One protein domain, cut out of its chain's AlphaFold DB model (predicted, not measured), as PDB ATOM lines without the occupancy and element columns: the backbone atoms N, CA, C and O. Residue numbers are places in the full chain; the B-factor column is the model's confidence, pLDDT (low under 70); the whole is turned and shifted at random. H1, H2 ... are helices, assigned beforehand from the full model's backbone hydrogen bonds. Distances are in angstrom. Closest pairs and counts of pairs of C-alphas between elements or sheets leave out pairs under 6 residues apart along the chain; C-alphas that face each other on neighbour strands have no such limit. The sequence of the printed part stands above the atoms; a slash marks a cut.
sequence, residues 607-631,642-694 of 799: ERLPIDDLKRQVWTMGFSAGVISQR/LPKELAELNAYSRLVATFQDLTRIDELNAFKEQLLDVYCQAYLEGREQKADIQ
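Overview. This is residues 607 to 631 and 642 to 694 of the 799 residues of the protein "Ankyrin repeats (3 copies)" of Legionella nautarum (UniProt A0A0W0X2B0). One long straight helix, H4, makes the longest axis of the model, and H1 lies slantwise beside it, running the same way. H3 runs opposite ways to both, near the first part of H4 and beside the first residues of H1, and the short helix H2 sits just before H3, near H1. The printed part has 78 residues with four named helices in the order H1, H2, H3, H4 and no named strand, and its class is all helix. It is only just loose, close to compact, with a radius of gyration of the C-alphas of 14.1 A, and its elongated outline spans 48 by 26 by 18 A.

Along the chain. H1 is residues 610 to 628, 27.2 A from first to last C-alpha, and begins with C-alpha 610 at (-14.207, -6.069, 94.983). After the cut comes H2, residues 644 to 648, 7.4 A long, with C-alpha 644 at (-17.380, 5.417, 79.053). H3 is residues 650 to 658 and measures 12.3 A. H4 is residues 665 to 694, the longest helix at 43.4 A, and ends with C-alpha 694 at (-42.139, 15.480, 89.486).

Arrangement. H1 touches H4 with 49 pairs of C-alphas within 8 A, the closest being those of Gly 622 and Tyr 683, 4.2 A apart. The two run the same way at a tilt of 37 degrees, only just steep. H1 touches H3 with residues 610 to 614 alone, and the closest C-alphas are those of Leu 614 and Ala 651, 6.3 A apart. These two run opposite ways at a steep tilt of 43 degrees. H3 and H4 are close but not clearly touching, with the C-alphas of Val 656 and Leu 668 closest at 7.1 A; they run opposite ways at a shallow tilt of 22 degrees. H2 is close to H1 but not clearly touching it, the closest C-alphas being those of Val 618 and Leu 646 at 7.5 A. H2 and H3 are also close but not clearly touching, with the C-alphas of Ala 647 and Ser 653 closest at 6.8 A. H2 and H4 are apart. In H1, H3 and H4 every O i to N i+4 pair is within hydrogen-bond range; in H2 0 of 1 is, beside 2 of 2 O i to N i+3 pairs.

Size, cuts and confidence. The two C-alphas farthest apart, those of Thr 663 and Gln 694, are 49.0 A from each other. Residues 632 to 641 are not printed, and C-alphas 631 and 642 are 20.3 A apart across this cut, which lies in the link from H1 to H2. Of the links that are printed whole, H2 to H3 is tight, with 1 residue, and H3 to H4 is short, with 6 residues. The mean pLDDT of the printed part is 84.4; residues 607 to 608, 631, 660 and 662 are under 70.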
ATOM      1  N   GLU A 607     -19.872  -9.728 103.275       58.84
ATOM      2  CA  GLU A 607     -18.425  -9.727 103.027       58.84
ATOM      3  C   GLU A 607     -18.072  -9.136 101.648       58.84
ATOM      4  O   GLU A 607     -18.418  -9.691 100.608       58.84
ATOM      5  N   ARG A 608     -17.425  -7.959 101.653       60.12
ATOM      6  CA  ARG A 608     -17.195  -7.141 100.454       60.12
ATOM      7  C   ARG A 608     -16.197  -7.811  99.518       60.12
ATOM      8  O   ARG A 608     -14.988  -7.732  99.741       60.12
ATOM      9  N   LEU A 609     -16.688  -8.414  98.442       70.12
ATOM     10  CA  LEU A 609     -15.842  -8.729  97.301       70.12
ATOM     11  C   LEU A 609     -15.649  -7.453  96.458       70.12
ATOM     12  O   LEU A 609     -16.605  -6.699  96.278       70.12
ATOM     13  N   PRO A 610     -14.456  -7.217  95.869       75.94
ATOM     14  CA  PRO A 610     -14.207  -6.069  94.983       75.94
ATOM     15  C   PRO A 610     -15.221  -5.936  93.833       75.94
ATOM     16  O   PRO A 610     -15.456  -4.851  93.308       75.94
ATOM     17  N   ILE A 611     -15.830  -7.060  93.447       82.06
ATOM     18  CA  ILE A 611     -16.881  -7.143  92.433       82.06
ATOM     19  C   ILE A 611     -18.179  -6.465  92.895       82.06
ATOM     20  O   ILE A 611     -18.825  -5.795  92.091       82.06
ATOM     21  N   ASP A 612     -18.558  -6.615  94.163       83.94
ATOM     22  CA  ASP A 612     -19.807  -6.057  94.690       83.94
ATOM     23  C   ASP A 612     -19.706  -4.538  94.855       83.94
ATOM     24  O   ASP A 612     -20.657  -3.816  94.557       83.94
ATOM     25  N   ASP A 613     -18.530  -4.036  95.246       81.38
ATOM     26  CA  ASP A 613     -18.251  -2.597  95.296       81.38
ATOM     27  C   ASP A 613     -18.334  -1.973  93.897       81.38
ATOM     28  O   ASP A 613     -18.983  -0.942  93.713       81.38
ATOM     29  N   LEU A 614     -17.776  -2.640  92.881       85.12
ATOM     30  CA  LEU A 614     -17.903  -2.193  91.497       85.12
ATOM     31  C   LEU A 614     -19.364  -2.211  91.026       85.12
ATOM     32  O   LEU A 614     -19.826  -1.222  90.463       85.12
ATOM     33  N   LYS A 615     -20.125  -3.284  91.293       88.88
ATOM     34  CA  LYS A 615     -21.560  -3.353  90.958       88.88
ATOM     35  C   LYS A 615     -22.354  -2.215  91.604       88.88
ATOM     36  O   LYS A 615     -23.166  -1.598  90.923       88.88
ATOM     37  N   ARG A 616     -22.082  -1.881  92.870       86.06
ATOM     38  CA  ARG A 616     -22.708  -0.741  93.567       86.06
ATOM     39  C   ARG A 616     -22.366   0.605  92.929       86.06
ATOM     40  O   ARG A 616     -23.256   1.438  92.748       86.06
ATOM     41  N   GLN A 617     -21.110   0.814  92.535       85.81
ATOM     42  CA  GLN A 617     -20.706   2.027  91.818       85.81
ATOM     43  C   GLN A 617     -21.429   2.138  90.471       85.81
ATOM     44  O   GLN A 617     -21.971   3.198  90.158       85.81
ATOM     45  N   VAL A 618     -21.505   1.040  89.709       88.25
ATOM     46  CA  VAL A 618     -22.228   0.988  88.428       88.25
ATOM     47  C   VAL A 618     -23.721   1.251  88.605       88.25
ATOM     48  O   VAL A 618     -24.294   2.031  87.847       88.25
ATOM     49  N   TRP A 619     -24.336   0.660  89.629       91.44
ATOM     50  CA  TRP A 619     -25.726   0.926  89.984       91.44
ATOM     51  C   TRP A 619     -25.945   2.412  90.274       91.44
ATOM     52  O   TRP A 619     -26.808   3.042  89.677       91.44
ATOM     53  N   THR A 620     -25.109   3.008  91.124       86.81
ATOM     54  CA  THR A 620     -25.221   4.427  91.489       86.81
ATOM     55  C   THR A 620     -25.084   5.339  90.262       86.81
ATOM     56  O   THR A 620     -25.835   6.302  90.138       86.81
ATOM     57  N   MET A 621     -24.178   5.019  89.323       87.06
ATOM     58  CA  MET A 621     -24.050   5.736  88.042       87.06
ATOM     59  C   MET A 621     -25.309   5.618  87.181       87.06
ATOM     60  O   MET A 621     -25.752   6.606  86.603       87.06
ATOM     61  N   GLY A 622     -25.879   4.413  87.083       89.25
ATOM     62  CA  GLY A 622     -27.122   4.183  86.351       89.25
ATOM     63  C   GLY A 622     -28.260   4.987  86.958       89.25
ATOM     64  O   GLY A 622     -28.899   5.774  86.262       89.25
ATOM     65  N   PHE A 623     -28.444   4.866  88.270       89.62
ATOM     66  CA  PHE A 623     -29.476   5.561  89.027       89.62
ATOM     67  C   PHE A 623     -29.395   7.080  88.868       89.62
ATOM     68  O   PHE A 623     -30.391   7.706  88.497       89.62
ATOM     69  N   SER A 624     -28.216   7.684  89.066       84.44
ATOM     70  CA  SER A 624     -28.060   9.134  88.924       84.44
ATOM     71  C   SER A 624     -28.290   9.595  87.485       84.44
ATOM     72  O   SER A 624     -29.019  10.565  87.265       84.44
ATOM     73  N   ALA A 625     -27.801   8.855  86.483       87.25
ATOM     74  CA  ALA A 625     -28.094   9.132  85.078       87.25
ATOM     75  C   ALA A 625     -29.604   9.056  84.773       87.25
ATOM     76  O   ALA A 625     -30.127   9.892  84.029       87.25
ATOM     77  N   GLY A 626     -30.321   8.109  85.386       88.88
ATOM     78  CA  GLY A 626     -31.777   7.988  85.317       88.88
ATOM     79  C   GLY A 626     -32.489   9.212  85.894       88.88
ATOM     80  O   GLY A 626     -33.328   9.819  85.220       88.88
ATOM     81  N   VAL A 627     -32.088   9.639  87.096       85.75
ATOM     82  CA  VAL A 627     -32.615  10.837  87.773       85.75
ATOM     83  C   VAL A 627     -32.291  12.117  86.998       85.75
ATOM     84  O   VAL A 627     -33.123  13.021  86.911       85.75
ATOM     85  N   ILE A 628     -31.115  12.230  86.383       84.00
ATOM     86  CA  ILE A 628     -30.707  13.428  85.634       84.00
ATOM     87  C   ILE A 628     -31.385  13.478  84.262       84.00
ATOM     88  O   ILE A 628     -31.755  14.570  83.821       84.00
ATOM     89  N   SER A 629     -31.646  12.324  83.635       87.06
ATOM     90  CA  SER A 629     -32.189  12.222  82.274       87.06
ATOM     91  C   SER A 629     -33.363  13.183  82.047       87.06
ATOM     92  O   SER A 629     -34.395  13.160  82.732       87.06
ATOM     93  N   GLN A 630     -33.185  14.139  81.136       72.25
ATOM     94  CA  GLN A 630     -34.271  15.034  80.758       72.25
ATOM     95  C   GLN A 630     -35.273  14.244  79.913       72.25
ATOM     96  O   GLN A 630     -34.890  13.331  79.185       72.25
ATOM     97  N   ARG A 631     -36.570  14.575  80.014       63.41
ATOM     98  CA  ARG A 631     -37.616  14.010  79.145       63.41
ATOM     99  C   ARG A 631     -37.395  14.487  77.709       63.41
ATOM    100  O   ARG A 631     -38.116  15.351  77.214       63.41
ATOM    101  N   LEU A 642     -22.804   0.727  78.460       87.00
ATOM    102  CA  LEU A 642     -22.016   1.032  79.650       87.00
ATOM    103  C   LEU A 642     -21.410   2.442  79.527       87.00
ATOM    104  O   LEU A 642     -20.939   2.805  78.440       87.00
ATOM    105  N   PRO A 643     -21.406   3.225  80.618       85.56
ATOM    106  CA  PRO A 643     -20.762   4.531  80.652       85.56
ATOM    107  C   PRO A 643     -19.301   4.412  80.212       85.56
ATOM    108  O   PRO A 643     -18.594   3.488  80.627       85.56
ATOM    109  N   LYS A 644     -18.814   5.358  79.404       85.81
ATOM    110  CA  LYS A 644     -17.380   5.417  79.053       85.81
ATOM    111  C   LYS A 644     -16.522   5.648  80.301       85.81
ATOM    112  O   LYS A 644     -15.392   5.172  80.376       85.81
ATOM    113  N   GLU A 645     -17.117   6.310  81.282       84.75
ATOM    114  CA  GLU A 645     -16.663   6.592  82.635       84.75
ATOM    115  C   GLU A 645     -16.329   5.316  83.422       84.75
ATOM    116  O   GLU A 645     -15.431   5.322  84.261       84.75
ATOM    117  N   LEU A 646     -16.983   4.184  83.124       84.06
ATOM    118  CA  LEU A 646     -16.677   2.902  83.767       84.06
ATOM    119  C   LEU A 646     -15.228   2.474  83.503       84.06
ATOM    120  O   LEU A 646     -14.545   1.978  84.396       84.06
ATOM    121  N   ALA A 647     -14.739   2.709  82.281       82.50
ATOM    122  CA  ALA A 647     -13.361   2.413  81.900       82.50
ATOM    123  C   ALA A 647     -12.335   3.336  82.584       82.50
ATOM    124  O   ALA A 647     -11.133   3.159  82.391       82.50
ATOM    125  N   GLU A 648     -12.796   4.332  83.341       82.19
ATOM    126  CA  GLU A 648     -11.971   5.262  84.111       82.19
ATOM    127  C   GLU A 648     -11.939   4.905  85.600       82.19
ATOM    128  O   GLU A 648     -11.122   5.464  86.328       82.19
ATOM    129  N   LEU A 649     -12.766   3.956  86.059       82.88
ATOM    130  CA  LEU A 649     -12.735   3.482  87.440       82.88
ATOM    131  C   LEU A 649     -11.514   2.584  87.693       82.88
ATOM    132  O   LEU A 649     -11.255   1.612  86.973       82.88
ATOM    133  N   ASN A 650     -10.794   2.864  88.778       77.56
ATOM    134  CA  ASN A 650      -9.646   2.080  89.235       77.56
ATOM    135  C   ASN A 650     -10.061   0.653  89.616       77.56
ATOM    136  O   ASN A 650      -9.375  -0.299  89.239       77.56
ATOM    137  N   ALA A 651     -11.215   0.490  90.272       78.31
ATOM    138  CA  ALA A 651     -11.782  -0.817  90.601       78.31
ATOM    139  C   ALA A 651     -12.022  -1.674  89.345       78.31
ATOM    140  O   ALA A 651     -11.610  -2.836  89.297       78.31
ATOM    141  N   TYR A 652     -12.605  -1.084  88.293       83.62
ATOM    142  CA  TYR A 652     -12.799  -1.753  87.004       83.62
ATOM    143  C   TYR A 652     -11.460  -2.075  86.326       83.62
ATOM    144  O   TYR A 652     -11.270  -3.189  85.851       83.62
ATOM    145  N   SER A 653     -10.504  -1.142  86.334       81.94
ATOM    146  CA  SER A 653      -9.179  -1.340  85.728       81.94
ATOM    147  C   SER A 653      -8.385  -2.464  86.400       81.94
ATOM    148  O   SER A 653      -7.806  -3.299  85.707       81.94
ATOM    149  N   ARG A 654      -8.391  -2.536  87.740       76.88
ATOM    150  CA  ARG A 654      -7.768  -3.644  88.483       76.88
ATOM    151  C   ARG A 654      -8.429  -4.969  88.159       76.88
ATOM    152  O   ARG A 654      -7.735  -5.953  87.939       76.88
ATOM    153  N   LEU A 655      -9.757  -4.987  88.103       80.44
ATOM    154  CA  LEU A 655     -10.488  -6.187  87.741       80.44
ATOM    155  C   LEU A 655     -10.117  -6.641  86.322       80.44
ATOM    156  O   LEU A 655      -9.730  -7.787  86.132       80.44
ATOM    157  N   VAL A 656     -10.122  -5.737  85.341       81.50
ATOM    158  CA  VAL A 656      -9.664  -6.032  83.975       81.50
ATOM    159  C   VAL A 656      -8.232  -6.575  83.982       81.50
ATOM    160  O   VAL A 656      -7.983  -7.570  83.311       81.50
ATOM    161  N   ALA A 657      -7.319  -5.994  84.766       79.69
ATOM    162  CA  ALA A 657      -5.949  -6.491  84.903       79.69
ATOM    163  C   ALA A 657      -5.893  -7.920  85.480       79.69
ATOM    164  O   ALA A 657      -5.124  -8.736  84.987       79.69
ATOM    165  N   THR A 658      -6.759  -8.278  86.440       79.38
ATOM    166  CA  THR A 658      -6.867  -9.674  86.923       79.38
ATOM    167  C   THR A 658      -7.394 -10.656  85.868       79.38
ATOM    168  O   THR A 658      -7.182 -11.859  85.994       79.38
ATOM    169  N   PHE A 659      -8.056 -10.155  84.821       78.38
ATOM    170  CA  PHE A 659      -8.543 -10.932  83.676       78.38
ATOM    171  C   PHE A 659      -7.634 -10.831  82.433       78.38
ATOM    172  O   PHE A 659      -7.956 -11.435  81.412       78.38
ATOM    173  N   GLN A 660      -6.525 -10.076  82.484       67.75
ATOM    174  CA  GLN A 660      -5.601  -9.894  81.349       67.75
ATOM    175  C   GLN A 660      -4.668 -11.089  81.102       67.75
ATOM    176  O   GLN A 660      -4.021 -11.131  80.054       67.75
ATOM    177  N   ASP A 661      -4.654 -12.094  81.982       73.31
ATOM    178  CA  ASP A 661      -4.196 -13.426  81.587       73.31
ATOM    179  C   ASP A 661      -5.098 -13.922  80.448       73.31
ATOM    180  O   ASP A 661      -6.309 -14.078  80.616       73.31
ATOM    181  N   LEU A 662      -4.502 -14.143  79.268       57.31
ATOM    182  CA  LEU A 662      -5.164 -14.394  77.973       57.31
ATOM    183  C   LEU A 662      -6.240 -15.504  77.979       57.31
ATOM    184  O   LEU A 662      -6.977 -15.654  77.009       57.31
ATOM    185  N   THR A 663      -6.342 -16.284  79.052       75.38
ATOM    186  CA  THR A 663      -7.254 -17.414  79.223       75.38
ATOM    187  C   THR A 663      -8.651 -17.046  79.739       75.38
ATOM    188  O   THR A 663      -9.523 -17.909  79.692       75.38
ATOM    189  N   ARG A 664      -8.914 -15.810  80.204       82.94
ATOM    190  CA  ARG A 664     -10.195 -15.447  80.870       82.94
ATOM    191  C   ARG A 664     -10.998 -14.319  80.201       82.94
ATOM    192  O   ARG A 664     -11.835 -13.682  80.841       82.94
ATOM    193  N   ILE A 665     -10.789 -14.075  78.907       84.94
ATOM    194  CA  ILE A 665     -11.491 -13.011  78.159       84.94
ATOM    195  C   ILE A 665     -13.018 -13.215  78.152       84.94
ATOM    196  O   ILE A 665     -13.763 -12.243  78.290       84.94
ATOM    197  N   ASP A 666     -13.492 -14.457  78.037       87.94
ATOM    198  CA  ASP A 666     -14.930 -14.762  78.024       87.94
ATOM    199  C   ASP A 666     -15.599 -14.440  79.366       87.94
ATOM    200  O   ASP A 666     -16.701 -13.892  79.397       87.94
ATOM    201  N   GLU A 667     -14.906 -14.693  80.478       88.62
ATOM    202  CA  GLU A 667     -15.379 -14.334  81.817       88.62
ATOM    203  C   GLU A 667     -15.446 -12.814  81.999       88.62
ATOM    204  O   GLU A 667     -16.414 -12.303  82.561       88.62
ATOM    205  N   LEU A 668     -14.464 -12.079  81.465       88.38
ATOM    206  CA  LEU A 668     -14.480 -10.619  81.480       88.38
ATOM    207  C   LEU A 668     -15.655 -10.056  80.669       88.38
ATOM    208  O   LEU A 668     -16.301  -9.106  81.108       88.38
ATOM    209  N   ASN A 669     -15.949 -10.624  79.497       88.44
ATOM    210  CA  ASN A 669     -17.089 -10.194  78.685       88.44
ATOM    211  C   ASN A 669     -18.418 -10.518  79.374       88.44
ATOM    212  O   ASN A 669     -19.259  -9.632  79.494       88.44
ATOM    213  N   ALA A 670     -18.577 -11.733  79.910       90.38
ATOM    214  CA  ALA A 670     -19.755 -12.104  80.694       90.38
ATOM    215  C   ALA A 670     -19.953 -11.173  81.902       90.38
ATOM    216  O   ALA A 670     -21.074 -10.803  82.242       90.38
ATOM    217  N   PHE A 671     -18.859 -10.749  82.533       89.12
ATOM    218  CA  PHE A 671     -18.904  -9.794  83.628       89.12
ATOM    219  C   PHE A 671     -19.306  -8.379  83.181       89.12
ATOM    220  O   PHE A 671     -20.089  -7.726  83.869       89.12
ATOM    221  N   LYS A 672     -18.824  -7.900  82.026       89.94
ATOM    222  CA  LYS A 672     -19.267  -6.612  81.460       89.94
ATOM    223  C   LYS A 672     -20.765  -6.605  81.171       89.94
ATOM    224  O   LYS A 672     -21.408  -5.608  81.475       89.94
ATOM    225  N   GLU A 673     -21.314  -7.701  80.650       91.88
ATOM    226  CA  GLU A 673     -22.763  -7.838  80.450       91.88
ATOM    227  C   GLU A 673     -23.516  -7.751  81.786       91.88
ATOM    228  O   GLU A 673     -24.458  -6.976  81.910       91.88
ATOM    229  N   GLN A 674     -23.030  -8.419  82.841       93.38
ATOM    230  CA  GLN A 674     -23.627  -8.281  84.178       93.38
ATOM    231  C   GLN A 674     -23.589  -6.838  84.703       93.38
ATOM    232  O   GLN A 674     -24.538  -6.394  85.346       93.38
ATOM    233  N   LEU A 675     -22.499  -6.100  84.468       91.69
ATOM    234  CA  LEU A 675     -22.432  -4.684  84.838       91.69
ATOM    235  C   LEU A 675     -23.397  -3.834  84.007       91.69
ATOM    236  O   LEU A 675     -23.978  -2.892  84.539       91.69
ATOM    237  N   LEU A 676     -23.573  -4.150  82.723       92.00
ATOM    238  CA  LEU A 676     -24.522  -3.456  81.857       92.00
ATOM    239  C   LEU A 676     -25.958  -3.662  82.344       92.00
ATOM    240  O   LEU A 676     -26.703  -2.687  82.431       92.00
ATOM    241  N   ASP A 677     -26.318  -4.884  82.732       92.56
ATOM    242  CA  ASP A 677     -27.631  -5.196  83.301       92.56
ATOM    243  C   ASP A 677     -27.886  -4.400  84.590       92.56
ATOM    244  O   ASP A 677     -28.915  -3.735  84.723       92.56
ATOM    245  N   VAL A 678     -26.907  -4.394  85.505       92.81
ATOM    246  CA  VAL A 678     -26.933  -3.613  86.756       92.81
ATOM    247  C   VAL A 678     -27.114  -2.117  86.473       92.81
ATOM    248  O   VAL A 678     -27.939  -1.464  87.109       92.81
ATOM    249  N   TYR A 679     -26.382  -1.573  85.497       93.19
ATOM    250  CA  TYR A 679     -26.506  -0.174  85.086       93.19
ATOM    251  C   TYR A 679     -27.901   0.141  84.530       93.19
ATOM    252  O   TYR A 679     -28.511   1.144  84.906       93.19
ATOM    253  N   CYS A 680     -28.414  -0.711  83.638       90.50
ATOM    254  CA  CYS A 680     -29.705  -0.509  82.986       90.50
ATOM    255  C   CYS A 680     -30.856  -0.544  83.988       90.50
ATOM    256  O   CYS A 680     -31.738   0.314  83.931       90.50
ATOM    257  N   GLN A 681     -30.837  -1.506  84.913       93.44
ATOM    258  CA  GLN A 681     -31.854  -1.611  85.952       93.44
ATOM    259  C   GLN A 681     -31.869  -0.353  86.828       93.44
ATOM    260  O   GLN A 681     -32.910   0.289  86.963       93.44
ATOM    261  N   ALA A 682     -30.703   0.061  87.326       91.06
ATOM    262  CA  ALA A 682     -30.587   1.248  88.162       91.06
ATOM    263  C   ALA A 682     -31.041   2.526  87.437       91.06
ATOM    264  O   ALA A 682     -31.718   3.371  88.019       91.06
ATOM    265  N   TYR A 683     -30.714   2.658  86.147       92.38
ATOM    266  CA  TYR A 683     -31.149   3.782  85.313       92.38
ATOM    267  C   TYR A 683     -32.669   3.890  85.203       92.38
ATOM    268  O   TYR A 683     -33.220   4.993  85.281       92.38
ATOM    269  N   LEU A 684     -33.357   2.762  85.030       91.69
ATOM    270  CA  LEU A 684     -34.815   2.741  84.982       91.69
ATOM    271  C   LEU A 684     -35.415   3.147  86.331       91.69
ATOM    272  O   LEU A 684     -36.284   4.017  86.357       91.69
ATOM    273  N   GLU A 685     -34.896   2.608  87.433       92.69
ATOM    274  CA  GLU A 685     -35.365   2.939  88.784       92.69
ATOM    275  C   GLU A 685     -35.172   4.426  89.121       92.69
ATOM    276  O   GLU A 685     -36.101   5.093  89.582       92.69
ATOM    277  N   GLY A 686     -34.009   5.003  88.803       90.50
ATOM    278  CA  GLY A 686     -33.768   6.437  88.997       90.50
ATOM    279  C   GLY A 686     -34.705   7.316  88.158       90.50
ATOM    280  O   GLY A 686     -35.182   8.366  88.603       90.50
ATOM    281  N   ARG A 687     -35.032   6.877  86.936       90.25
ATOM    282  CA  ARG A 687     -35.982   7.575  86.058       90.25
ATOM    283  C   ARG A 687     -37.414   7.521  86.600       90.25
ATOM    284  O   ARG A 687     -38.131   8.520  86.491       90.25
ATOM    285  N   GLU A 688     -37.828   6.389  87.167       90.94
ATOM    286  CA  GLU A 688     -39.122   6.234  87.843       90.94
ATOM    287  C   GLU A 688     -39.214   7.148  89.067       90.94
ATOM    288  O   GLU A 688     -40.145   7.947  89.163       90.94
ATOM    289  N   GLN A 689     -38.187   7.157  89.922       90.62
ATOM    290  CA  GLN A 689     -38.156   8.018  91.105       90.62
ATOM    291  C   GLN A 689     -38.267   9.507  90.743       90.62
ATOM    292  O   GLN A 689     -39.010  10.260  91.376       90.62
ATOM    293  N   LYS A 690     -37.580   9.955  89.685       88.69
ATOM    294  CA  LYS A 690     -37.727  11.329  89.182       88.69
ATOM    295  C   LYS A 690     -39.164  11.625  88.751       88.69
ATOM    296  O   LYS A 690     -39.652  12.733  88.975       88.69
ATOM    297  N   ALA A 691     -39.830  10.672  88.097       87.19
ATOM    298  CA  ALA A 691     -41.215  10.836  87.674       87.19
ATOM    299  C   ALA A 691     -42.152  10.987  88.880       87.19
ATOM    300  O   ALA A 691     -43.041  11.837  88.833       87.19
ATOM    301  N   ASP A 692     -41.902  10.245  89.958       88.94
ATOM    302  CA  ASP A 692     -42.649  10.348  91.211       88.94
ATOM    303  C   ASP A 692     -42.421  11.693  91.910       88.94
ATOM    304  O   ASP A 692     -43.387  12.348  92.304       88.94
ATOM    305  N   ILE A 693     -41.170  12.166  91.983       86.75
ATOM    306  CA  ILE A 693     -40.840  13.498  92.522       86.75
ATOM    307  C   ILE A 693     -41.538  14.588  91.699       86.75
ATOM    308  O   ILE A 693     -42.220  15.446  92.252       86.75
ATOM    309  N   GLN A 694     -41.460  14.522  90.366       86.00
ATOM    310  CA  GLN A 694     -42.139  15.480  89.486       86.00
ATOM    311  C   GLN A 694     -43.666  15.412  89.596       86.00
ATOM    312  O   GLN A 694     -44.335  16.435  89.456       86.00
TER     313      GLN A 694